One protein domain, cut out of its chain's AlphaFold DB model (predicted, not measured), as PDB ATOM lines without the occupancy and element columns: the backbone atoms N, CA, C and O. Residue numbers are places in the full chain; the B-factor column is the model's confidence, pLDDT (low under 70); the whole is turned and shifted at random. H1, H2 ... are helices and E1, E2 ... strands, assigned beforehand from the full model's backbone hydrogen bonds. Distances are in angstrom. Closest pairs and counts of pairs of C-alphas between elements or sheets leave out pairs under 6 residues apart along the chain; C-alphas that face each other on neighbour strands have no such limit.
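What this domain is: This is residues 208 to 264, 280 to 320, 823 to 852 and 871 to 902 of the 1277 residues of the protein "Hypothetical protein" of Rotaria socialis (UniProt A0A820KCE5). A twisted sheet of six strands, curled like part of a barrel, has H1 over E5 and E6 towards one edge and H3 across E3 and E2 towards the other, both on the same face, while an arm, residues 249 to 264, sticks out and makes the length. The printed part has 160 residues, with three named helices and six named strands in the order H1 E1 E2 E3 H2 E4 H3 E5 E6. The sheet, E4 E3 E2 E1 E5 E6, is antiparallel throughout; the class is mixed, in two layers, helices on one face of a sheet. The whole is loose, with a radius of gyration of the C-alphas of 22.0 A and spans of 88 by 35 by 29 A.

How they stand to each other: E1, residues 236 to 245, and E2, residues 280 to 292, are antiparallel at 164 degrees; N 241 and O 286 are within hydrogen-bond range at 2.9 A. E3, residues 312 to 319, forms a hairpin with E2 (N 285 and O 314, 2.8 A), and E4, residues 830 to 833, is the edge strand beside it (N 831 and O 315, 2.9 A). E5, residues 875 to 885, is E1's other neighbour (N 238 and O 879, 2.9 A) and forms a hairpin with E6, residues 894 to 902 (N 880 and O 899, 2.9 A). H1, residues 214 to 225, has a height over the sheet of 9.3 A; the closest C-alphas of H1 and E5, Leu 214 and Tyr 878, are 7.5 A apart. H3, residues 840 to 849, is at 9.6 A and runs across the strands, at 64 degrees to E3 on the local plane; its C-alpha of Gly 842 is 6.8 A from that of Val 833 in E4. H2, residues 823 to 827, only grazes the sheet. In H1, H2 and H3 every O i to N i+4 pair is within hydrogen-bond range.

Where its parts are: H1 begins at C-alpha 214 (115.220, 109.306, 124.135) and is 16.4 A long; H3 is 14.4 A. E2 is 37.1 A, E5 32.9 A, E1 30.2 A, E6 26.6 A and E3 23.0 A. E6 ends at C-alpha 902 (111.146, 98.936, 122.240).

The domain as a whole: The C-alphas farthest apart, Thr 262 and Arg 891, are 88.7 A apart. Cuts separate 264 from 280 (29.7 A), 320 from 823 (17.0 A) and 852 from 871 (10.7 A) between C-alphas. The link from E2 to E3 is long. The mean pLDDT of the printed part is 77.3, and residues 226 to 232, 247 to 264, 851 to 852 and 886 to 892 are under 70.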
ATOM      1  N   PRO A 208     123.181  99.959 119.600       83.62
ATOM      2  CA  PRO A 208     124.223 100.953 119.863       83.62
ATOM      3  C   PRO A 208     123.828 101.885 121.013       83.62
ATOM      4  O   PRO A 208     122.645 102.167 121.180       83.62
ATOM      5  N   HIS A 209     124.805 102.380 121.781       80.44
ATOM      6  CA  HIS A 209     124.556 103.215 122.968       80.44
ATOM      7  C   HIS A 209     123.688 104.445 122.667       80.44
ATOM      8  O   HIS A 209     122.683 104.654 123.334       80.44
ATOM      9  N   GLN A 210     123.979 105.149 121.572       80.19
ATOM     10  CA  GLN A 210     123.210 106.308 121.105       80.19
ATOM     11  C   GLN A 210     121.699 106.051 120.935       80.19
ATOM     12  O   GLN A 210     120.910 106.968 121.088       80.19
ATOM     13  N   TYR A 211     121.258 104.816 120.669       81.69
ATOM     14  CA  TYR A 211     119.837 104.499 120.440       81.69
ATOM     15  C   TYR A 211     119.148 103.860 121.652       81.69
ATOM     16  O   TYR A 211     118.059 103.304 121.516       81.69
ATOM     17  N   ARG A 212     119.783 103.902 122.832       83.81
ATOM     18  CA  ARG A 212     119.233 103.351 124.084       83.81
ATOM     19  C   ARG A 212     118.440 104.358 124.927       83.81
ATOM     20  O   ARG A 212     117.874 103.965 125.946       83.81
ATOM     21  N   HIS A 213     118.420 105.623 124.514       86.06
ATOM     22  CA  HIS A 213     117.859 106.751 125.260       86.06
ATOM     23  C   HIS A 213     117.017 107.628 124.327       86.06
ATOM     24  O   HIS A 213     117.206 107.596 123.105       86.06
ATOM     25  N   LEU A 214     116.116 108.434 124.896       87.00
ATOM     26  CA  LEU A 214     115.220 109.306 124.135       87.00
ATOM     27  C   LEU A 214     115.971 110.276 123.205       87.00
ATOM     28  O   LEU A 214     115.568 110.433 122.053       87.00
ATOM     29  N   ALA A 215     117.076 110.880 123.659       86.12
ATOM     30  CA  ALA A 215     117.786 111.904 122.886       86.12
ATOM     31  C   ALA A 215     118.284 111.416 121.516       86.12
ATOM     32  O   ALA A 215     118.041 112.069 120.500       86.12
ATOM     33  N   GLY A 216     118.913 110.239 121.444       85.44
ATOM     34  CA  GLY A 216     119.368 109.710 120.155       85.44
ATOM     35  C   GLY A 216     118.238 109.146 119.287       85.44
ATOM     36  O   GLY A 216     118.355 109.126 118.060       85.44
ATOM     37  N   LEU A 217     117.104 108.739 119.878       87.75
ATOM     38  CA  LEU A 217     115.899 108.394 119.109       87.75
ATOM     39  C   LEU A 217     115.267 109.639 118.467       87.75
ATOM     40  O   LEU A 217     114.858 109.578 117.305       87.75
ATOM     41  N   LEU A 218     115.236 110.767 119.184       87.19
ATOM     42  CA  LEU A 218     114.804 112.060 118.646       87.19
ATOM     43  C   LEU A 218     115.709 112.513 117.491       87.19
ATOM     44  O   LEU A 218     115.197 112.971 116.470       87.19
ATOM     45  N   GLU A 219     117.027 112.322 117.601       85.19
ATOM     46  CA  GLU A 219     117.982 112.634 116.530       85.19
ATOM     47  C   GLU A 219     117.700 111.827 115.251       85.19
ATOM     48  O   GLU A 219     117.576 112.404 114.165       85.19
ATOM     49  N   ILE A 220     117.505 110.501 115.365       87.12
ATOM     50  CA  ILE A 220     117.124 109.669 114.212       87.12
ATOM     51  C   ILE A 220     115.799 110.150 113.625       87.12
ATOM     52  O   ILE A 220     115.697 110.304 112.405       87.12
ATOM     53  N   PHE A 221     114.787 110.369 114.469       87.25
ATOM     54  CA  PHE A 221     113.460 110.756 114.009       87.25
ATOM     55  C   PHE A 221     113.532 112.066 113.216       87.25
ATOM     56  O   PHE A 221     113.137 112.082 112.051       87.25
ATOM     57  N   LYS A 222     114.172 113.107 113.766       83.50
ATOM     58  CA  LYS A 222     114.400 114.395 113.089       83.50
ATOM     59  C   LYS A 222     115.186 114.248 111.785       83.50
ATOM     60  O   LYS A 222     114.764 114.794 110.766       83.50
ATOM     61  N   SER A 223     116.258 113.446 111.764       82.94
ATOM     62  CA  SER A 223     117.045 113.203 110.541       82.94
ATOM     63  C   SER A 223     116.201 112.605 109.408       82.94
ATOM     64  O   SER A 223     116.394 112.923 108.234       82.94
ATOM     65  N   LYS A 224     115.220 111.762 109.758       81.25
ATOM     66  CA  LYS A 224     114.317 111.124 108.803       81.25
ATOM     67  C   LYS A 224     113.159 112.019 108.392       81.25
ATOM     68  O   LYS A 224     112.586 111.712 107.349       81.25
ATOM     69  N   LEU A 225     112.820 113.077 109.144       77.31
ATOM     70  CA  LEU A 225     111.769 114.055 108.813       77.31
ATOM     71  C   LEU A 225     112.128 114.945 107.612       77.31
ATOM     72  O   LEU A 225     111.231 115.312 106.855       77.31
ATOM     73  N   GLY A 226     113.420 115.205 107.370       63.41
ATOM     74  CA  GLY A 226     113.904 115.868 106.151       63.41
ATOM     75  C   GLY A 226     113.484 117.338 105.990       63.41
ATOM     76  O   GLY A 226     113.387 117.814 104.861       63.41
ATOM     77  N   SER A 227     113.196 118.053 107.084       61.81
ATOM     78  CA  SER A 227     112.844 119.479 107.063       61.81
ATOM     79  C   SER A 227     114.079 120.380 107.192       61.81
ATOM     80  O   SER A 227     114.944 120.160 108.032       61.81
ATOM     81  N   HIS A 228     114.142 121.448 106.389       54.66
ATOM     82  CA  HIS A 228     115.184 122.487 106.481       54.66
ATOM     83  C   HIS A 228     114.849 123.609 107.488       54.66
ATOM     84  O   HIS A 228     115.624 124.552 107.622       54.66
ATOM     85  N   ILE A 229     113.709 123.516 108.188       57.22
ATOM     86  CA  ILE A 229     113.260 124.463 109.220       57.22
ATOM     87  C   ILE A 229     113.267 123.714 110.566       57.22
ATOM     88  O   ILE A 229     112.356 122.919 110.805       57.22
ATOM     89  N   PRO A 230     114.294 123.892 111.418       53.31
ATOM     90  CA  PRO A 230     114.456 123.100 112.642       53.31
ATOM     91  C   PRO A 230     113.506 123.473 113.792       53.31
ATOM     92  O   PRO A 230     113.313 122.650 114.679       53.31
ATOM     93  N   ASN A 231     112.916 124.678 113.792       53.84
ATOM     94  CA  ASN A 231     112.351 125.286 115.010       53.84
ATOM     95  C   ASN A 231     110.817 125.214 115.176       53.84
ATOM     96  O   ASN A 231     110.334 125.604 116.229       53.84
ATOM     97  N   ASP A 232     110.053 124.702 114.200       60.53
ATOM     98  CA  ASP A 232     108.570 124.704 114.253       60.53
ATOM     99  C   ASP A 232     107.937 123.302 114.407       60.53
ATOM    100  O   ASP A 232     106.725 123.134 114.254       60.53
ATOM    101  N   ILE A 233     108.731 122.258 114.679       70.31
ATOM    102  CA  ILE A 233     108.225 120.877 114.748       70.31
ATOM    103  C   ILE A 233     108.049 120.457 116.203       70.31
ATOM    104  O   ILE A 233     109.010 120.102 116.877       70.31
ATOM    105  N   VAL A 234     106.797 120.414 116.654       77.75
ATOM    106  CA  VAL A 234     106.445 119.851 117.962       77.75
ATOM    107  C   VAL A 234     106.386 118.326 117.854       77.75
ATOM    108  O   VAL A 234     105.512 117.773 117.180       77.75
ATOM    109  N   ILE A 235     107.322 117.642 118.517       85.00
ATOM    110  CA  ILE A 235     107.331 116.179 118.635       85.00
ATOM    111  C   ILE A 235     106.668 115.792 119.955       85.00
ATOM    112  O   ILE A 235     107.102 116.202 121.031       85.00
ATOM    113  N   MET A 236     105.625 114.971 119.862       87.19
ATOM    114  CA  MET A 236     104.931 114.418 121.021       87.19
ATOM    115  C   MET A 236     105.545 113.074 121.392       87.19
ATOM    116  O   MET A 236     105.627 112.175 120.547       87.19
ATOM    117  N   VAL A 237     105.930 112.931 122.657       89.56
ATOM    118  CA  VAL A 237     106.595 111.740 123.187       89.56
ATOM    119  C   VAL A 237     105.693 111.049 124.211       89.56
ATOM    120  O   VAL A 237     105.122 111.702 125.086       89.56
ATOM    121  N   ALA A 238     105.572 109.726 124.097       90.19
ATOM    122  CA  ALA A 238     105.013 108.858 125.129       90.19
ATOM    123  C   ALA A 238     106.046 107.795 125.512       90.19
ATOM    124  O   ALA A 238     106.708 107.227 124.640       90.19
ATOM    125  N   VAL A 239     106.192 107.536 126.811       90.38
ATOM    126  CA  VAL A 239     107.212 106.625 127.351       90.38
ATOM    127  C   VAL A 239     106.581 105.633 128.302       90.38
ATOM    128  O   VAL A 239     105.745 106.003 129.126       90.38
ATOM    129  N   ARG A 240     107.017 104.379 128.213       90.19
ATOM    130  CA  ARG A 240     106.634 103.313 129.131       90.19
ATOM    131  C   ARG A 240     107.872 102.553 129.586       90.19
ATOM    132  O   ARG A 240     108.606 101.999 128.770       90.19
ATOM    133  N   PHE A 241     108.106 102.529 130.894       90.62
ATOM    134  CA  PHE A 241     109.179 101.744 131.504       90.62
ATOM    135  C   PHE A 241     108.596 100.534 132.222       90.62
ATOM    136  O   PHE A 241     107.683 100.672 133.038       90.62
ATOM    137  N   THR A 242     109.162  99.362 131.941       88.94
ATOM    138  CA  THR A 242     108.726  98.089 132.519       88.94
ATOM    139  C   THR A 242     109.783  97.566 133.482       88.94
ATOM    140  O   THR A 242     110.937  97.319 133.111       88.94
ATOM    141  N   TYR A 243     109.375  97.362 134.729       87.88
ATOM    142  CA  TYR A 243     110.179  96.814 135.814       87.88
ATOM    143  C   TYR A 243     109.736  95.383 136.095       87.88
ATOM    144  O   TYR A 243     108.541  95.108 136.169       87.88
ATOM    145  N   VAL A 244     110.697  94.472 136.248       85.00
ATOM    146  CA  VAL A 244     110.418  93.039 136.409       85.00
ATOM    147  C   VAL A 244     111.023  92.550 137.712       85.00
ATOM    148  O   VAL A 244     112.244  92.530 137.861       85.00
ATOM    149  N   LEU A 245     110.167  92.111 138.630       80.81
ATOM    150  CA  LEU A 245     110.570  91.463 139.870       80.81
ATOM    151  C   LEU A 245     110.468  89.947 139.681       80.81
ATOM    152  O   LEU A 245     109.369  89.408 139.540       80.81
ATOM    153  N   ARG A 246     111.625  89.274 139.618       71.00
ATOM    154  CA  ARG A 246     111.725  87.806 139.482       71.00
ATOM    155  C   ARG A 246     111.944  87.107 140.822       71.00
ATOM    156  O   ARG A 246     111.462  85.999 141.011       71.00
ATOM    157  N   ASP A 247     112.620  87.779 141.748       57.97
ATOM    158  CA  ASP A 247     112.916  87.249 143.075       57.97
ATOM    159  C   ASP A 247     111.780  87.629 144.033       57.97
ATOM    160  O   ASP A 247     111.874  88.591 144.792       57.97
ATOM    161  N   PHE A 248     110.666  86.899 143.958       60.53
ATOM    162  CA  PHE A 248     109.747  86.822 145.091       60.53
ATOM    163  C   PHE A 248     110.312  85.773 146.043       60.53
ATOM    164  O   PHE A 248     110.358  84.592 145.696       60.53
ATOM    165  N   GLU A 249     110.773  86.190 147.225       51.09
ATOM    166  CA  GLU A 249     111.030  85.240 148.307       51.09
ATOM    167  C   GLU A 249     109.774  84.381 148.481       51.09
ATOM    168  O   GLU A 249     108.663  84.902 148.581       51.09
ATOM    169  N   SER A 250     109.944  83.058 148.411       44.97
ATOM    170  CA  SER A 250     108.855  82.084 148.397       44.97
ATOM    171  C   SER A 250     108.201  81.996 149.776       44.97
ATOM    172  O   SER A 250     108.415  81.044 150.531       44.97
ATOM    173  N   THR A 251     107.434  83.010 150.147       46.09
ATOM    174  CA  THR A 251     106.582  82.974 151.324       46.09
ATOM    175  C   THR A 251     105.252  82.354 150.902       46.09
ATOM    176  O   THR A 251     104.359  83.079 150.492       46.09
ATOM    177  N   VAL A 252     105.170  81.018 151.019       43.62
ATOM    178  CA  VAL A 252     103.939  80.184 150.984       43.62
ATOM    179  C   VAL A 252     103.377  79.965 149.552       43.62
ATOM    180  O   VAL A 252     103.374  80.854 148.718       43.62
ATOM    181  N   SER A 253     103.057  78.747 149.092       44.84
ATOM    182  CA  SER A 253     102.186  77.715 149.668       44.84
ATOM    183  C   SER A 253     102.866  76.345 149.770       44.84
ATOM    184  O   SER A 253     103.124  75.685 148.778       44.84
ATOM    185  N   ARG A 254     103.169  75.887 150.990       52.22
ATOM    186  CA  ARG A 254     103.326  74.452 151.269       52.22
ATOM    187  C   ARG A 254     102.067  74.014 151.989       52.22
ATOM    188  O   ARG A 254     101.955  74.235 153.188       52.22
ATOM    189  N   GLN A 255     101.181  73.321 151.295       56.50
ATOM    190  CA  GLN A 255     100.265  72.399 151.963       56.50
ATOM    191  C   GLN A 255     100.566  70.964 151.518       56.50
ATOM    192  O   GLN A 255      99.725  70.188 151.074       56.50
ATOM    193  N   VAL A 256     101.847  70.615 151.695       58.62
ATOM    194  CA  VAL A 256     102.284  69.226 151.876       58.62
ATOM    195  C   VAL A 256     101.582  68.691 153.124       58.62
ATOM    196  O   VAL A 256     101.391  69.454 154.073       58.62
ATOM    197  N   LEU A 257     101.229  67.400 153.131       58.53
ATOM    198  CA  LEU A 257     100.698  66.713 154.312       58.53
ATOM    199  C   LEU A 257     101.429  67.184 155.582       58.53
ATOM    200  O   LEU A 257     102.672  67.204 155.575       58.53
ATOM    201  N   PRO A 258     100.699  67.589 156.640       58.97
ATOM    202  CA  PRO A 258     101.324  68.072 157.861       58.97
ATOM    203  C   PRO A 258     102.277  66.996 158.387       58.97
ATOM    204  O   PRO A 258     102.012  65.804 158.244       58.97
ATOM    205  N   ARG A 259     103.437  67.410 158.897       64.00
ATOM    206  CA  ARG A 259     104.460  66.487 159.397       64.00
ATOM    207  C   ARG A 259     104.476  66.519 160.914       64.00
ATOM    208  O   ARG A 259     104.401  67.596 161.496       64.00
ATOM    209  N   ASP A 260     104.614  65.351 161.523       57.81
ATOM    210  CA  ASP A 260     104.799  65.218 162.965       57.81
ATOM    211  C   ASP A 260     106.152  65.790 163.420       57.81
ATOM    212  O   ASP A 260     107.048  66.025 162.608       57.81
ATOM    213  N   GLU A 261     106.349  65.900 164.738       51.75
ATOM    214  CA  GLU A 261     107.615  66.300 165.386       51.75
ATOM    215  C   GLU A 261     108.834  65.464 164.938       51.75
ATOM    216  O   GLU A 261     109.973  65.920 164.994       51.75
ATOM    217  N   THR A 262     108.597  64.249 164.433       45.84
ATOM    218  CA  THR A 262     109.616  63.336 163.880       45.84
ATOM    219  C   THR A 262     109.900  63.547 162.383       45.84
ATOM    220  O   THR A 262     110.725  62.844 161.804       45.84
ATOM    221  N   GLY A 263     109.220  64.497 161.731       53.81
ATOM    222  CA  GLY A 263     109.361  64.805 160.305       53.81
ATOM    223  C   GLY A 263     108.586  63.882 159.352       53.81
ATOM    224  O   GLY A 263     108.740  64.018 158.135       53.81
ATOM    225  N   MET A 264     107.755  62.974 159.874       60.28
ATOM    226  CA  MET A 264     106.956  62.008 159.103       60.28
ATOM    227  C   MET A 264     105.581  62.572 158.701       60.28
ATOM    228  O   MET A 264     105.024  63.357 159.462       60.28
ATOM    229  N   SER A 280     105.441  83.477 138.832       77.56
ATOM    230  CA  SER A 280     106.865  83.431 138.464       77.56
ATOM    231  C   SER A 280     107.540  84.806 138.404       77.56
ATOM    232  O   SER A 280     108.764  84.900 138.465       77.56
ATOM    233  N   GLY A 281     106.761  85.879 138.274       80.25
ATOM    234  CA  GLY A 281     107.288  87.237 138.286       80.25
ATOM    235  C   GLY A 281     106.196  88.290 138.188       80.25
ATOM    236  O   GLY A 281     105.103  88.023 137.684       80.25
ATOM    237  N   LEU A 282     106.517  89.492 138.658       85.19
ATOM    238  CA  LEU A 282     105.632  90.650 138.612       85.19
ATOM    239  C   LEU A 282     106.210  91.725 137.694       85.19
ATOM    240  O   LEU A 282     107.382  92.090 137.821       85.19
ATOM    241  N   HIS A 283     105.371  92.245 136.803       87.06
ATOM    242  CA  HIS A 283     105.683  93.350 135.906       87.06
ATOM    243  C   HIS A 283     104.976  94.606 136.392       87.06
ATOM    244  O   HIS A 283     103.755  94.622 136.533       87.06
ATOM    245  N   LEU A 284     105.739  95.668 136.614       89.31
ATOM    246  CA  LEU A 284     105.198  96.998 136.847       89.31
ATOM    247  C   LEU A 284     105.533  97.872 135.646       89.31
ATOM    248  O   LEU A 284     106.703  98.049 135.310       89.31
ATOM    249  N   SER A 285     104.505  98.418 135.015       89.44
ATOM    250  CA  SER A 285     104.628  99.338 133.892       89.44
ATOM    251  C   SER A 285     104.281 100.748 134.342       89.44
ATOM    252  O   SER A 285     103.155 101.000 134.764       89.44
ATOM    253  N   CYS A 286     105.244 101.659 134.246       90.81
ATOM    254  CA  CYS A 286     105.061 103.080 134.524       90.81
ATOM    255  C   CYS A 286     104.996 103.832 133.194       90.81
ATOM    256  O   CYS A 286     105.950 103.776 132.414       90.81
ATOM    257  N   THR A 287     103.884 104.520 132.942       88.44
ATOM    258  CA  THR A 287     103.612 105.197 131.672       88.44
ATOM    259  C   THR A 287     103.521 106.710 131.866       88.44
ATOM    260  O   THR A 287     102.811 107.217 132.743       88.44
ATOM    261  N   TRP A 288     104.227 107.432 130.998       90.00
ATOM    262  CA  TRP A 288     104.129 108.871 130.782       90.00
ATOM    263  C   TRP A 288     103.455 109.083 129.425       90.00
ATOM    264  O   TRP A 288     104.109 108.943 128.388       90.00
ATOM    265  N   PRO A 289     102.140 109.356 129.407       81.19
ATOM    266  CA  PRO A 289     101.346 109.277 128.185       81.19
ATOM    267  C   PRO A 289     101.650 110.409 127.199       81.19
ATOM    268  O   PRO A 289     101.468 110.227 125.997       81.19
ATOM    269  N   ILE A 290     102.074 111.585 127.680       81.56
ATOM    270  CA  ILE A 290     102.315 112.730 126.804       81.56
ATOM    271  C   ILE A 290     103.250 113.780 127.412       81.56
ATOM    272  O   ILE A 290     103.016 114.273 128.514       81.56
ATOM    273  N   PHE A 291     104.277 114.165 126.656       84.69
ATOM    274  CA  PHE A 291     105.087 115.360 126.899       84.69
ATOM    275  C   PHE A 291     105.718 115.868 125.590       84.69
ATOM    276  O   PHE A 291     105.819 115.129 124.607       84.69
ATOM    277  N   SER A 292     106.082 117.153 125.570       82.25
ATOM    278  CA  SER A 292     106.867 117.763 124.485       82.25
ATOM    279  C   SER A 292     108.349 117.436 124.674       82.25
ATOM    280  O   SER A 292     108.792 117.268 125.813       82.25
ATOM    281  N   GLU A 293     109.123 117.392 123.587       77.81
ATOM    282  CA  GLU A 293     110.571 117.142 123.647       77.81
ATOM    283  C   GLU A 293     111.342 118.127 124.543       77.81
ATOM    284  O   GLU A 293     112.397 117.781 125.059       77.81
ATOM    285  N   GLU A 294     110.812 119.335 124.760       75.81
ATOM    286  CA  GLU A 294     111.465 120.392 125.547       75.81
ATOM    287  C   GLU A 294     111.375 120.174 127.066       75.81
ATOM    288  O   GLU A 294     112.079 120.829 127.831       75.81
ATOM    289  N   VAL A 295     110.486 119.283 127.521       79.88
ATOM    290  CA  VAL A 295     110.134 119.142 128.946       79.88
ATOM    291  C   VAL A 295     110.999 118.105 129.661       79.88
ATOM    292  O   VAL A 295     111.137 118.172 130.880       79.88
ATOM    293  N   VAL A 296     111.549 117.128 128.936       80.38
ATOM    294  CA  VAL A 296     112.166 115.939 129.540       80.38
ATOM    295  C   VAL A 296     113.470 115.593 128.837       80.38
ATOM    296  O   VAL A 296     113.507 115.468 127.613       80.38
ATOM    297  N   THR A 297     114.526 115.368 129.617       79.62
ATOM    298  CA  THR A 297     115.834 114.941 129.120       79.62
ATOM    299  C   THR A 297     116.190 113.534 129.608       79.62
ATOM    300  O   THR A 297     116.099 113.204 130.791       79.62
ATOM    301  N   GLU A 298     116.589 112.670 128.670       83.38
ATOM    302  CA  GLU A 298     117.106 111.332 128.970       83.38
ATOM    303  C   GLU A 298     118.303 111.011 128.069       83.38
ATOM    304  O   GLU A 298     118.153 110.719 126.875       83.38
ATOM    305  N   ASN A 299     119.485 111.029 128.686       81.81
ATOM    306  CA  ASN A 299     120.797 110.779 128.096       81.81
ATOM    307  C   ASN A 299     121.577 109.787 128.992       81.81
ATOM    308  O   ASN A 299     121.050 109.291 129.987       81.81
ATOM    309  N   ASP A 300     122.840 109.495 128.662       74.94
ATOM    310  CA  ASP A 300     123.710 108.660 129.510       74.94
ATOM    311  C   ASP A 300     123.962 109.281 130.904       74.94
ATOM    312  O   ASP A 300     124.091 108.552 131.887       74.94
ATOM    313  N   ASP A 301     123.973 110.618 130.999       71.75
ATOM    314  CA  ASP A 301     124.327 111.356 132.224       71.75
ATOM    315  C   ASP A 301     123.118 111.817 133.062       71.75
ATOM    316  O   ASP A 301     123.249 112.037 134.267       71.75
ATOM    317  N   CYS A 302     121.939 111.976 132.448       73.56
ATOM    318  CA  CYS A 302     120.735 112.502 133.100       73.56
ATOM    319  C   CYS A 302     119.493 111.722 132.665       73.56
ATOM    320  O   CYS A 302     119.328 111.443 131.481       73.56
ATOM    321  N   ASN A 303     118.623 111.377 133.617       80.75
ATOM    322  CA  ASN A 303     117.354 110.699 133.366       80.75
ATOM    323  C   ASN A 303     116.262 111.312 134.249       80.75
ATOM    324  O   ASN A 303     116.217 111.040 135.449       80.75
ATOM    325  N   ASP A 304     115.376 112.093 133.637       81.75
ATOM    326  CA  ASP A 304     114.286 112.791 134.326       81.75
ATOM    327  C   ASP A 304     113.071 111.886 134.635       81.75
ATOM    328  O   ASP A 304     112.133 112.298 135.321       81.75
ATOM    329  N   PHE A 305     113.060 110.634 134.158       84.06
ATOM    330  CA  PHE A 305     111.950 109.703 134.379       84.06
ATOM    331  C   PHE A 305     112.034 109.010 135.749       84.06
ATOM    332  O   PHE A 305     112.642 107.943 135.887       84.06
ATOM    333  N   ASP A 306     111.359 109.580 136.753       83.25
ATOM    334  CA  ASP A 306     111.125 108.935 138.054       83.25
ATOM    335  C   ASP A 306     109.812 108.122 138.051       83.25
ATOM    336  O   ASP A 306     108.728 108.711 137.941       83.25
ATOM    337  N   PRO A 307     109.854 106.779 138.197       83.69
ATOM    338  CA  PRO A 307     108.651 105.944 138.222       83.69
ATOM    339  C   PRO A 307     107.633 106.317 139.314       83.69
ATOM    340  O   PRO A 307     106.441 106.067 139.126       83.69
ATOM    341  N   LEU A 308     108.043 106.950 140.422       85.44
ATOM    342  CA  LEU A 308     107.112 107.406 141.465       85.44
ATOM    343  C   LEU A 308     106.262 108.611 141.027       85.44
ATOM    344  O   LEU A 308     105.147 108.782 141.520       85.44
ATOM    345  N   LEU A 309     106.761 109.416 140.082       84.81
ATOM    346  CA  LEU A 309     106.077 110.596 139.536       84.81
ATOM    347  C   LEU A 309     105.271 110.294 138.262       84.81
ATOM    348  O   LEU A 309     104.631 111.187 137.707       84.81
ATOM    349  N   SER A 310     105.299 109.054 137.767       85.12
ATOM    350  CA  SER A 310     104.562 108.687 136.553       85.12
ATOM    351  C   SER A 310     103.042 108.771 136.751       85.12
ATOM    352  O   SER A 310     102.525 108.500 137.836       85.12
ATOM    353  N   GLN A 311     102.323 109.111 135.681       84.88
ATOM    354  CA  GLN A 311     100.883 109.388 135.733       84.88
ATOM    355  C   GLN A 311     100.034 108.113 135.777       84.88
ATOM    356  O   GLN A 311      98.950 108.110 136.358       84.88
ATOM    357  N   GLN A 312     100.510 107.034 135.154       87.56
ATOM    358  CA  GLN A 312      99.766 105.789 135.007       87.56
ATOM    359  C   GLN A 312     100.652 104.601 135.370       87.56
ATOM    360  O   GLN A 312     101.762 104.468 134.854       87.56
ATOM    361  N   TRP A 313     100.150 103.731 136.247       90.00
ATOM    362  CA  TRP A 313     100.770 102.446 136.567       90.00
ATOM    363  C   TRP A 313      99.869 101.319 136.080       90.00
ATOM    364  O   TRP A 313      98.659 101.363 136.298       90.00
ATOM    365  N   ALA A 314     100.462 100.294 135.484       88.06
ATOM    366  CA  ALA A 314      99.797  99.035 135.191       88.06
ATOM    367  C   ALA A 314     100.603  97.872 135.773       88.06
ATOM    368  O   ALA A 314     101.835  97.873 135.728       88.06
ATOM    369  N   ILE A 315      99.904  96.896 136.340       88.31
ATOM    370  CA  ILE A 315     100.495  95.696 136.929       88.31
ATOM    371  C   ILE A 315     100.151  94.489 136.061       88.31
ATOM    372  O   ILE A 315      98.991  94.285 135.715       88.31
ATOM    373  N   GLY A 316     101.163  93.703 135.713       85.81
ATOM    374  CA  GLY A 316     101.018  92.441 134.997       85.81
ATOM    375  C   GLY A 316     101.712  91.317 135.752       85.81
ATOM    376  O   GLY A 316     102.694  91.539 136.461       85.81
ATOM    377  N   VAL A 317     101.213  90.095 135.606       83.81
ATOM    378  CA  VAL A 317     101.761  88.924 136.298       83.81
ATOM    379  C   VAL A 317     102.240  87.908 135.274       83.81
ATOM    380  O   VAL A 317     101.531  87.576 134.329       83.81
ATOM    381  N   THR A 318     103.433  87.352 135.491       82.19
ATOM    382  CA  THR A 318     103.858  86.143 134.776       82.19
ATOM    383  C   THR A 318     103.459  84.920 135.581       82.19
ATOM    384  O   THR A 318     104.070  84.610 136.607       82.19
ATOM    385  N   LEU A 319     102.443  84.212 135.107       81.69
ATOM    386  CA  LEU A 319     102.036  82.933 135.676       81.69
ATOM    387  C   LEU A 319     102.943  81.804 135.174       81.69
ATOM    388  O   LEU A 319     103.461  81.848 134.057       81.69
ATOM    389  N   LEU A 320     103.130  80.782 136.004       76.81
ATOM    390  CA  LEU A 320     103.775  79.538 135.595       76.81
ATOM    391  C   LEU A 320     102.879  78.810 134.570       76.81
ATOM    392  O   LEU A 320     101.697  78.598 134.836       76.81
ATOM    393  N   THR A 823      90.708  88.889 140.938       80.62
ATOM    394  CA  THR A 823      89.886  88.254 139.890       80.62
ATOM    395  C   THR A 823      90.210  88.816 138.503       80.62
ATOM    396  O   THR A 823      90.380  88.055 137.544       80.62
ATOM    397  N   GLU A 824      90.407  90.131 138.388       81.56
ATOM    398  CA  GLU A 824      90.902  90.750 137.158       81.56
ATOM    399  C   GLU A 824      92.328  90.282 136.812       81.56
ATOM    400  O   GLU A 824      92.616  90.091 135.636       81.56
ATOM    401  N   LEU A 825      93.208  90.006 137.789       82.25
ATOM    402  CA  LEU A 825      94.590  89.548 137.524       82.25
ATOM    403  C   LEU A 825      94.635  88.135 136.946       82.25
ATOM    404  O   LEU A 825      95.619  87.748 136.316       82.25
ATOM    405  N   HIS A 826      93.581  87.355 137.174       74.69
ATOM    406  CA  HIS A 826      93.443  86.029 136.590       74.69
ATOM    407  C   HIS A 826      93.009  86.084 135.118       74.69
ATOM    408  O   HIS A 826      93.357  85.196 134.344       74.69
ATOM    409  N   THR A 827      92.235  87.104 134.738       73.19
ATOM    410  CA  THR A 827      91.581  87.200 133.421       73.19
ATOM    411  C   THR A 827      92.296  88.153 132.468       73.19
ATOM    412  O   THR A 827      92.361  87.891 131.265       73.19
ATOM    413  N   ARG A 828      92.856  89.250 132.986       73.38
ATOM    414  CA  ARG A 828      93.531  90.303 132.224       73.38
ATOM    415  C   ARG A 828      95.054  90.162 132.338       73.38
ATOM    416  O   ARG A 828      95.561  89.912 133.430       73.38
ATOM    417  N   PRO A 829      95.809  90.364 131.240       72.25
ATOM    418  CA  PRO A 829      97.271  90.298 131.275       72.25
ATOM    419  C   PRO A 829      97.884  91.449 132.085       72.25
ATOM    420  O   PRO A 829      98.922  91.276 132.722       72.25
ATOM    421  N   GLU A 830      97.234  92.616 132.062       79.19
ATOM    422  CA  GLU A 830      97.638  93.812 132.790       79.19
ATOM    423  C   GLU A 830      96.412  94.571 133.303       79.19
ATOM    424  O   GLU A 830      95.389  94.636 132.619       79.19
ATOM    425  N   ILE A 831      96.533  95.175 134.487       85.06
ATOM    426  CA  ILE A 831      95.471  95.961 135.127       85.06
ATOM    427  C   ILE A 831      95.996  97.349 135.484       85.06
ATOM    428  O   ILE A 831      97.092  97.457 136.045       85.06
ATOM    429  N   PRO A 832      95.220  98.418 135.238       84.25
ATOM    430  CA  PRO A 832      95.564  99.751 135.710       84.25
ATOM    431  C   PRO A 832      95.493  99.846 137.242       84.25
ATOM    432  O   PRO A 832      94.485  99.527 137.875       84.25
ATOM    433  N   VAL A 833      96.557 100.353 137.862       84.50
ATOM    434  CA  VAL A 833      96.610 100.620 139.303       84.50
ATOM    435  C   VAL A 833      95.979 101.981 139.588       84.50
ATOM    436  O   VAL A 833      96.501 103.027 139.187       84.50
ATOM    437  N   LYS A 834      94.863 101.989 140.327       80.25
ATOM    438  CA  LYS A 834      94.192 103.232 140.733       80.25
ATOM    439  C   LYS A 834      95.133 104.130 141.539       80.25
ATOM    440  O   LYS A 834      95.765 103.684 142.495       80.25
ATOM    441  N   ALA A 835      95.180 105.410 141.165       79.12
ATOM    442  CA  ALA A 835      96.035 106.438 141.766       79.12
ATOM    443  C   ALA A 835      97.557 106.160 141.699       79.12
ATOM    444  O   ALA A 835      98.316 106.762 142.465       79.12
ATOM    445  N   ALA A 836      98.006 105.286 140.784       84.88
ATOM    446  CA  ALA A 836      99.417 104.972 140.535       84.88
ATOM    447  C   ALA A 836     100.213 104.752 141.840       84.88
ATOM    448  O   ALA A 836      99.757 104.004 142.702       84.88
ATOM    449  N   ALA A 837     101.357 105.420 142.024       80.00
ATOM    450  CA  ALA A 837     102.209 105.305 143.215       80.00
ATOM    451  C   ALA A 837     101.545 105.772 144.531       80.00
ATOM    452  O   ALA A 837     101.953 105.363 145.618       80.00
ATOM    453  N   HIS A 838     100.520 106.628 144.452       80.75
ATOM    454  CA  HIS A 838      99.890 107.258 145.618       80.75
ATOM    455  C   HIS A 838      98.782 106.392 146.238       80.75
ATOM    456  O   HIS A 838      98.446 106.567 147.416       80.75
ATOM    457  N   GLY A 839      98.236 105.440 145.471       80.81
ATOM    458  CA  GLY A 839      97.271 104.450 145.952       80.81
ATOM    459  C   GLY A 839      97.892 103.457 146.944       80.81
ATOM    460  O   GLY A 839      99.107 103.300 147.004       80.81
ATOM    461  N   ARG A 840      97.074 102.745 147.735       76.94
ATOM    462  CA  ARG A 840      97.589 101.750 148.705       76.94
ATOM    463  C   ARG A 840      98.303 100.576 148.027       76.94
ATOM    464  O   ARG A 840      99.410 100.237 148.440       76.94
ATOM    465  N   LEU A 841      97.712 100.025 146.960       82.00
ATOM    466  CA  LEU A 841      98.364  99.021 146.107       82.00
ATOM    467  C   LEU A 841      99.668  99.590 145.521       82.00
ATOM    468  O   LEU A 841     100.710  98.953 145.601       82.00
ATOM    469  N   GLY A 842      99.629 100.832 145.028       83.44
ATOM    470  CA  GLY A 842     100.795 101.565 144.534       83.44
ATOM    471  C   GLY A 842     101.930 101.686 145.544       83.44
ATOM    472  O   GLY A 842     103.068 101.366 145.224       83.44
ATOM    473  N   LYS A 843     101.637 102.058 146.793       82.88
ATOM    474  CA  LYS A 843     102.634 102.146 147.873       82.88
ATOM    475  C   LYS A 843     103.268 100.791 148.188       82.88
ATOM    476  O   LYS A 843     104.477 100.725 148.404       82.88
ATOM    477  N   ARG A 844     102.479  99.710 148.183       81.94
ATOM    478  CA  ARG A 844     102.990  98.345 148.379       81.94
ATOM    479  C   ARG A 844     103.865  97.897 147.206       81.94
ATOM    480  O   ARG A 844     104.939  97.347 147.421       81.94
ATOM    481  N   LEU A 845     103.456  98.177 145.972       84.75
ATOM    482  CA  LEU A 845     104.272  97.910 144.786       84.75
ATOM    483  C   LEU A 845     105.565  98.737 144.815       84.75
ATOM    484  O   LEU A 845     106.644  98.189 144.617       84.75
ATOM    485  N   ALA A 846     105.492 100.019 145.169       84.38
ATOM    486  CA  ALA A 846     106.663 100.875 145.331       84.38
ATOM    487  C   ALA A 846     107.652 100.297 146.356       84.38
ATOM    488  O   ALA A 846     108.857 100.290 146.106       84.38
ATOM    489  N   SER A 847     107.162  99.750 147.478       82.31
ATOM    490  CA  SER A 847     108.024  99.098 148.470       82.31
ATOM    491  C   SER A 847     108.646  97.794 147.960       82.31
ATOM    492  O   SER A 847     109.763  97.476 148.339       82.31
ATOM    493  N   LEU A 848     107.948  97.038 147.102       79.94
ATOM    494  CA  LEU A 848     108.473  95.798 146.511       79.94
ATOM    495  C   LEU A 848     109.564  96.062 145.459       79.94
ATOM    496  O   LEU A 848     110.515  95.294 145.349       79.94
ATOM    497  N   PHE A 849     109.447  97.146 144.687       81.12
ATOM    498  CA  PHE A 849     110.398  97.494 143.621       81.12
ATOM    499  C   PHE A 849     111.550  98.415 144.079       81.12
ATOM    500  O   PHE A 849     112.436  98.743 143.280       81.12
ATOM    501  N   THR A 850     111.587  98.807 145.358       81.50
ATOM    502  CA  THR A 850     112.694  99.565 145.966       81.50
ATOM    503  C   THR A 850     113.623  98.629 146.741       81.50
ATOM    504  O   THR A 850     113.193  97.851 147.585       81.50
ATOM    505  N   LYS A 851     114.932  98.667 146.450       61.53
ATOM    506  CA  LYS A 851     115.910  97.806 147.138       61.53
ATOM    507  C   LYS A 851     116.175  98.327 148.552       61.53
ATOM    508  O   LYS A 851     116.836  99.353 148.704       61.53
ATOM    509  N   THR A 852     115.758  97.599 149.584       46.59
ATOM    510  CA  THR A 852     116.269  97.804 150.946       46.59
ATOM    511  C   THR A 852     117.659  97.168 151.041       46.59
ATOM    512  O   THR A 852     117.828  95.962 150.872       46.59
ATOM    513  N   MET A 871     114.458 100.004 141.252       80.00
ATOM    514  CA  MET A 871     115.129  99.032 140.381       80.00
ATOM    515  C   MET A 871     115.374  99.604 138.973       80.00
ATOM    516  O   MET A 871     114.599 100.411 138.476       80.00
ATOM    517  N   THR A 872     116.433  99.163 138.292       80.75
ATOM    518  CA  THR A 872     116.663  99.514 136.882       80.75
ATOM    519  C   THR A 872     115.591  98.891 135.974       80.75
ATOM    520  O   THR A 872     115.303  97.702 136.141       80.75
ATOM    521  N   PRO A 873     115.044  99.627 134.988       84.69
ATOM    522  CA  PRO A 873     114.011  99.107 134.096       84.69
ATOM    523  C   PRO A 873     114.551  97.962 133.227       84.69
ATOM    524  O   PRO A 873     115.655  98.033 132.678       84.69
ATOM    525  N   ALA A 874     113.762  96.896 133.099       83.88
ATOM    526  CA  ALA A 874     114.083  95.745 132.258       83.88
ATOM    527  C   ALA A 874     113.694  95.983 130.789       83.88
ATOM    528  O   ALA A 874     114.318  95.424 129.888       83.88
ATOM    529  N   GLY A 875     112.681  96.819 130.553       86.44
ATOM    530  CA  GLY A 875     112.258  97.248 129.226       86.44
ATOM    531  C   GLY A 875     111.962  98.744 129.190       86.44
ATOM    532  O   GLY A 875     111.482  99.301 130.179       86.44
ATOM    533  N   LYS A 876     112.257  99.385 128.057       88.81
ATOM    534  CA  LYS A 876     111.902 100.780 127.784       88.81
ATOM    535  C   LYS A 876     111.226 100.884 126.426       88.81
ATOM    536  O   LYS A 876     111.777 100.405 125.437       88.81
ATOM    537  N   GLU A 877     110.071 101.530 126.378       89.94
ATOM    538  CA  GLU A 877     109.316 101.740 125.150       89.94
ATOM    539  C   GLU A 877     109.036 103.226 124.936       89.94
ATOM    540  O   GLU A 877     108.647 103.938 125.862       89.94
ATOM    541  N   TYR A 878     109.246 103.686 123.705       90.31
ATOM    542  CA  TYR A 878     109.125 105.084 123.301       90.31
ATOM    543  C   TYR A 878     108.250 105.182 122.060       90.31
ATOM    544  O   TYR A 878     108.494 104.478 121.081       90.31
ATOM    545  N   ILE A 879     107.280 106.092 122.073       90.50
ATOM    546  CA  ILE A 879     106.470 106.453 120.909       90.50
ATOM    547  C   ILE A 879     106.702 107.935 120.625       90.50
ATOM    548  O   ILE A 879     106.408 108.779 121.473       90.50
ATOM    549  N   LEU A 880     107.203 108.254 119.430       89.75
ATOM    550  CA  LEU A 880     107.371 109.630 118.952       89.75
ATOM    551  C   LEU A 880     106.401 109.883 117.802       89.75
ATOM    552  O   LEU A 880     106.308 109.070 116.876       89.75
ATOM    553  N   ARG A 881     105.689 111.011 117.852       88.81
ATOM    554  CA  ARG A 881     104.706 111.421 116.840       88.81
ATOM    555  C   ARG A 881     104.904 112.872 116.425       88.81
ATOM    556  O   ARG A 881     105.143 113.727 117.273       88.81
ATOM    557  N   ALA A 882     104.748 113.149 115.135       86.69
ATOM    558  CA  ALA A 882     104.739 114.501 114.579       86.69
ATOM    559  C   ALA A 882     103.850 114.568 113.328       86.69
ATOM    560  O   ALA A 882     103.706 113.578 112.613       86.69
ATOM    561  N   SER A 883     103.278 115.739 113.043       82.94
ATOM    562  CA  SER A 883     102.547 116.010 111.798       82.94
ATOM    563  C   SER A 883     103.369 116.975 110.945       82.94
ATOM    564  O   SER A 883     103.607 118.105 111.365       82.94
ATOM    565  N   ILE A 884     103.848 116.534 109.773       77.69
ATOM    566  CA  ILE A 884     104.733 117.346 108.917       77.69
ATOM    567  C   ILE A 884     104.397 117.215 107.430       77.69
ATOM    568  O   ILE A 884     103.976 116.156 106.963       77.69
ATOM    569  N   ALA A 885     104.613 118.285 106.667       72.19
ATOM    570  CA  ALA A 885     104.448 118.307 105.215       72.19
ATOM    571  C   ALA A 885     105.768 117.963 104.483       72.19
ATOM    572  O   ALA A 885     106.827 118.465 104.863       72.19
ATOM    573  N   ARG A 886     105.729 117.118 103.435       65.38
ATOM    574  CA  ARG A 886     106.897 116.766 102.587       65.38
ATOM    575  C   ARG A 886     106.557 116.738 101.083       65.38
ATOM    576  O   ARG A 886     105.473 116.265 100.748       65.38
ATOM    577  N   PRO A 887     107.482 117.124 100.169       57.78
ATOM    578  CA  PRO A 887     108.684 117.943 100.378       57.78
ATOM    579  C   PRO A 887     108.345 119.443 100.529       57.78
ATOM    580  O   PRO A 887     107.196 119.855 100.364       57.78
ATOM    581  N   SER A 888     109.367 120.242 100.846       53.44
ATOM    582  CA  SER A 888     109.398 121.624 101.369       53.44
ATOM    583  C   SER A 888     108.785 122.764 100.531       53.44
ATOM    584  O   SER A 888     109.163 123.919 100.711       53.44
ATOM    585  N   ASN A 889     107.833 122.498  99.639       51.72
ATOM    586  CA  ASN A 889     107.046 123.566  99.023       51.72
ATOM    587  C   ASN A 889     105.800 123.801  99.883       51.72
ATOM    588  O   ASN A 889     105.118 122.837 100.220       51.72
ATOM    589  N   LEU A 890     105.477 125.066 100.187       54.28
ATOM    590  CA  LEU A 890     104.338 125.571 100.994       54.28
ATOM    591  C   LEU A 890     102.922 125.080 100.572       54.28
ATOM    592  O   LEU A 890     101.913 125.635 100.997       54.28
ATOM    593  N   ARG A 891     102.829 124.067  99.704       56.09
ATOM    594  CA  ARG A 891     101.613 123.462  99.154       56.09
ATOM    595  C   ARG A 891     101.473 121.955  99.442       56.09
ATOM    596  O   ARG A 891     100.474 121.379  99.021       56.09
ATOM    597  N   SER A 892     102.432 121.302 100.111       65.81
ATOM    598  CA  SER A 892     102.292 119.891 100.512       65.81
ATOM    599  C   SER A 892     101.402 119.750 101.756       65.81
ATOM    600  O   SER A 892     101.411 120.597 102.650       65.81
ATOM    601  N   ARG A 893     100.571 118.701 101.794       71.94
ATOM    602  CA  ARG A 893      99.660 118.432 102.921       71.94
ATOM    603  C   ARG A 893     100.441 117.876 104.112       71.94
ATOM    604  O   ARG A 893     101.450 117.196 103.931       71.94
ATOM    605  N   GLN A 894      99.963 118.150 105.325       74.44
ATOM    606  CA  GLN A 894     100.531 117.550 106.529       74.44
ATOM    607  C   GLN A 894     100.275 116.037 106.544       74.44
ATOM    608  O   GLN A 894      99.171 115.583 106.254       74.44
ATOM    609  N   SER A 895     101.308 115.273 106.887       77.56
ATOM    610  CA  SER A 895     101.283 113.816 106.990       77.56
ATOM    611  C   SER A 895     101.683 113.386 108.406       77.56
ATOM    612  O   SER A 895     102.649 113.938 108.949       77.56
ATOM    613  N   PRO A 896     100.979 112.419 109.019       84.69
ATOM    614  CA  PRO A 896     101.355 111.903 110.326       84.69
ATOM    615  C   PRO A 896     102.587 111.003 110.222       84.69
ATOM    616  O   PRO A 896     102.696 110.156 109.338       84.69
ATOM    617  N   GLN A 897     103.521 111.193 111.146       86.44
ATOM    618  CA  GLN A 897     104.760 110.432 111.266       86.44
ATOM    619  C   GLN A 897     104.818 109.834 112.673       86.44
ATOM    620  O   GLN A 897     104.628 110.552 113.655       86.44
ATOM    621  N   ARG A 898     105.089 108.528 112.768       88.94
ATOM    622  CA  ARG A 898     105.178 107.780 114.030       88.94
ATOM    623  C   ARG A 898     106.396 106.866 114.002       88.94
ATOM    624  O   ARG A 898     106.619 106.171 113.013       88.94
ATOM    625  N   ILE A 899     107.147 106.825 115.095       89.75
ATOM    626  CA  ILE A 899     108.147 105.785 115.357       89.75
ATOM    627  C   ILE A 899     107.891 105.202 116.744       89.75
ATOM    628  O   ILE A 899     107.614 105.938 117.690       89.75
ATOM    629  N   ILE A 900     107.982 103.878 116.845       89.75
ATOM    630  CA  ILE A 900     108.018 103.164 118.116       89.75
ATOM    631  C   ILE A 900     109.390 102.510 118.272       89.75
ATOM    632  O   ILE A 900     109.926 101.932 117.324       89.75
ATOM    633  N   SER A 901     109.964 102.610 119.464       89.31
ATOM    634  CA  SER A 901     111.199 101.930 119.841       89.31
ATOM    635  C   SER A 901     110.943 101.125 121.105       89.31
ATOM    636  O   SER A 901     110.476 101.687 122.089       89.31
ATOM    637  N   SER A 902     111.238  99.825 121.077       87.94
ATOM    638  CA  SER A 902     111.146  98.936 122.240       87.94
ATOM    639  C   SER A 902     112.527  98.342 122.507       87.94
ATOM    640  O   SER A 902     113.100  97.638 121.671       87.94
TER     641      SER A 902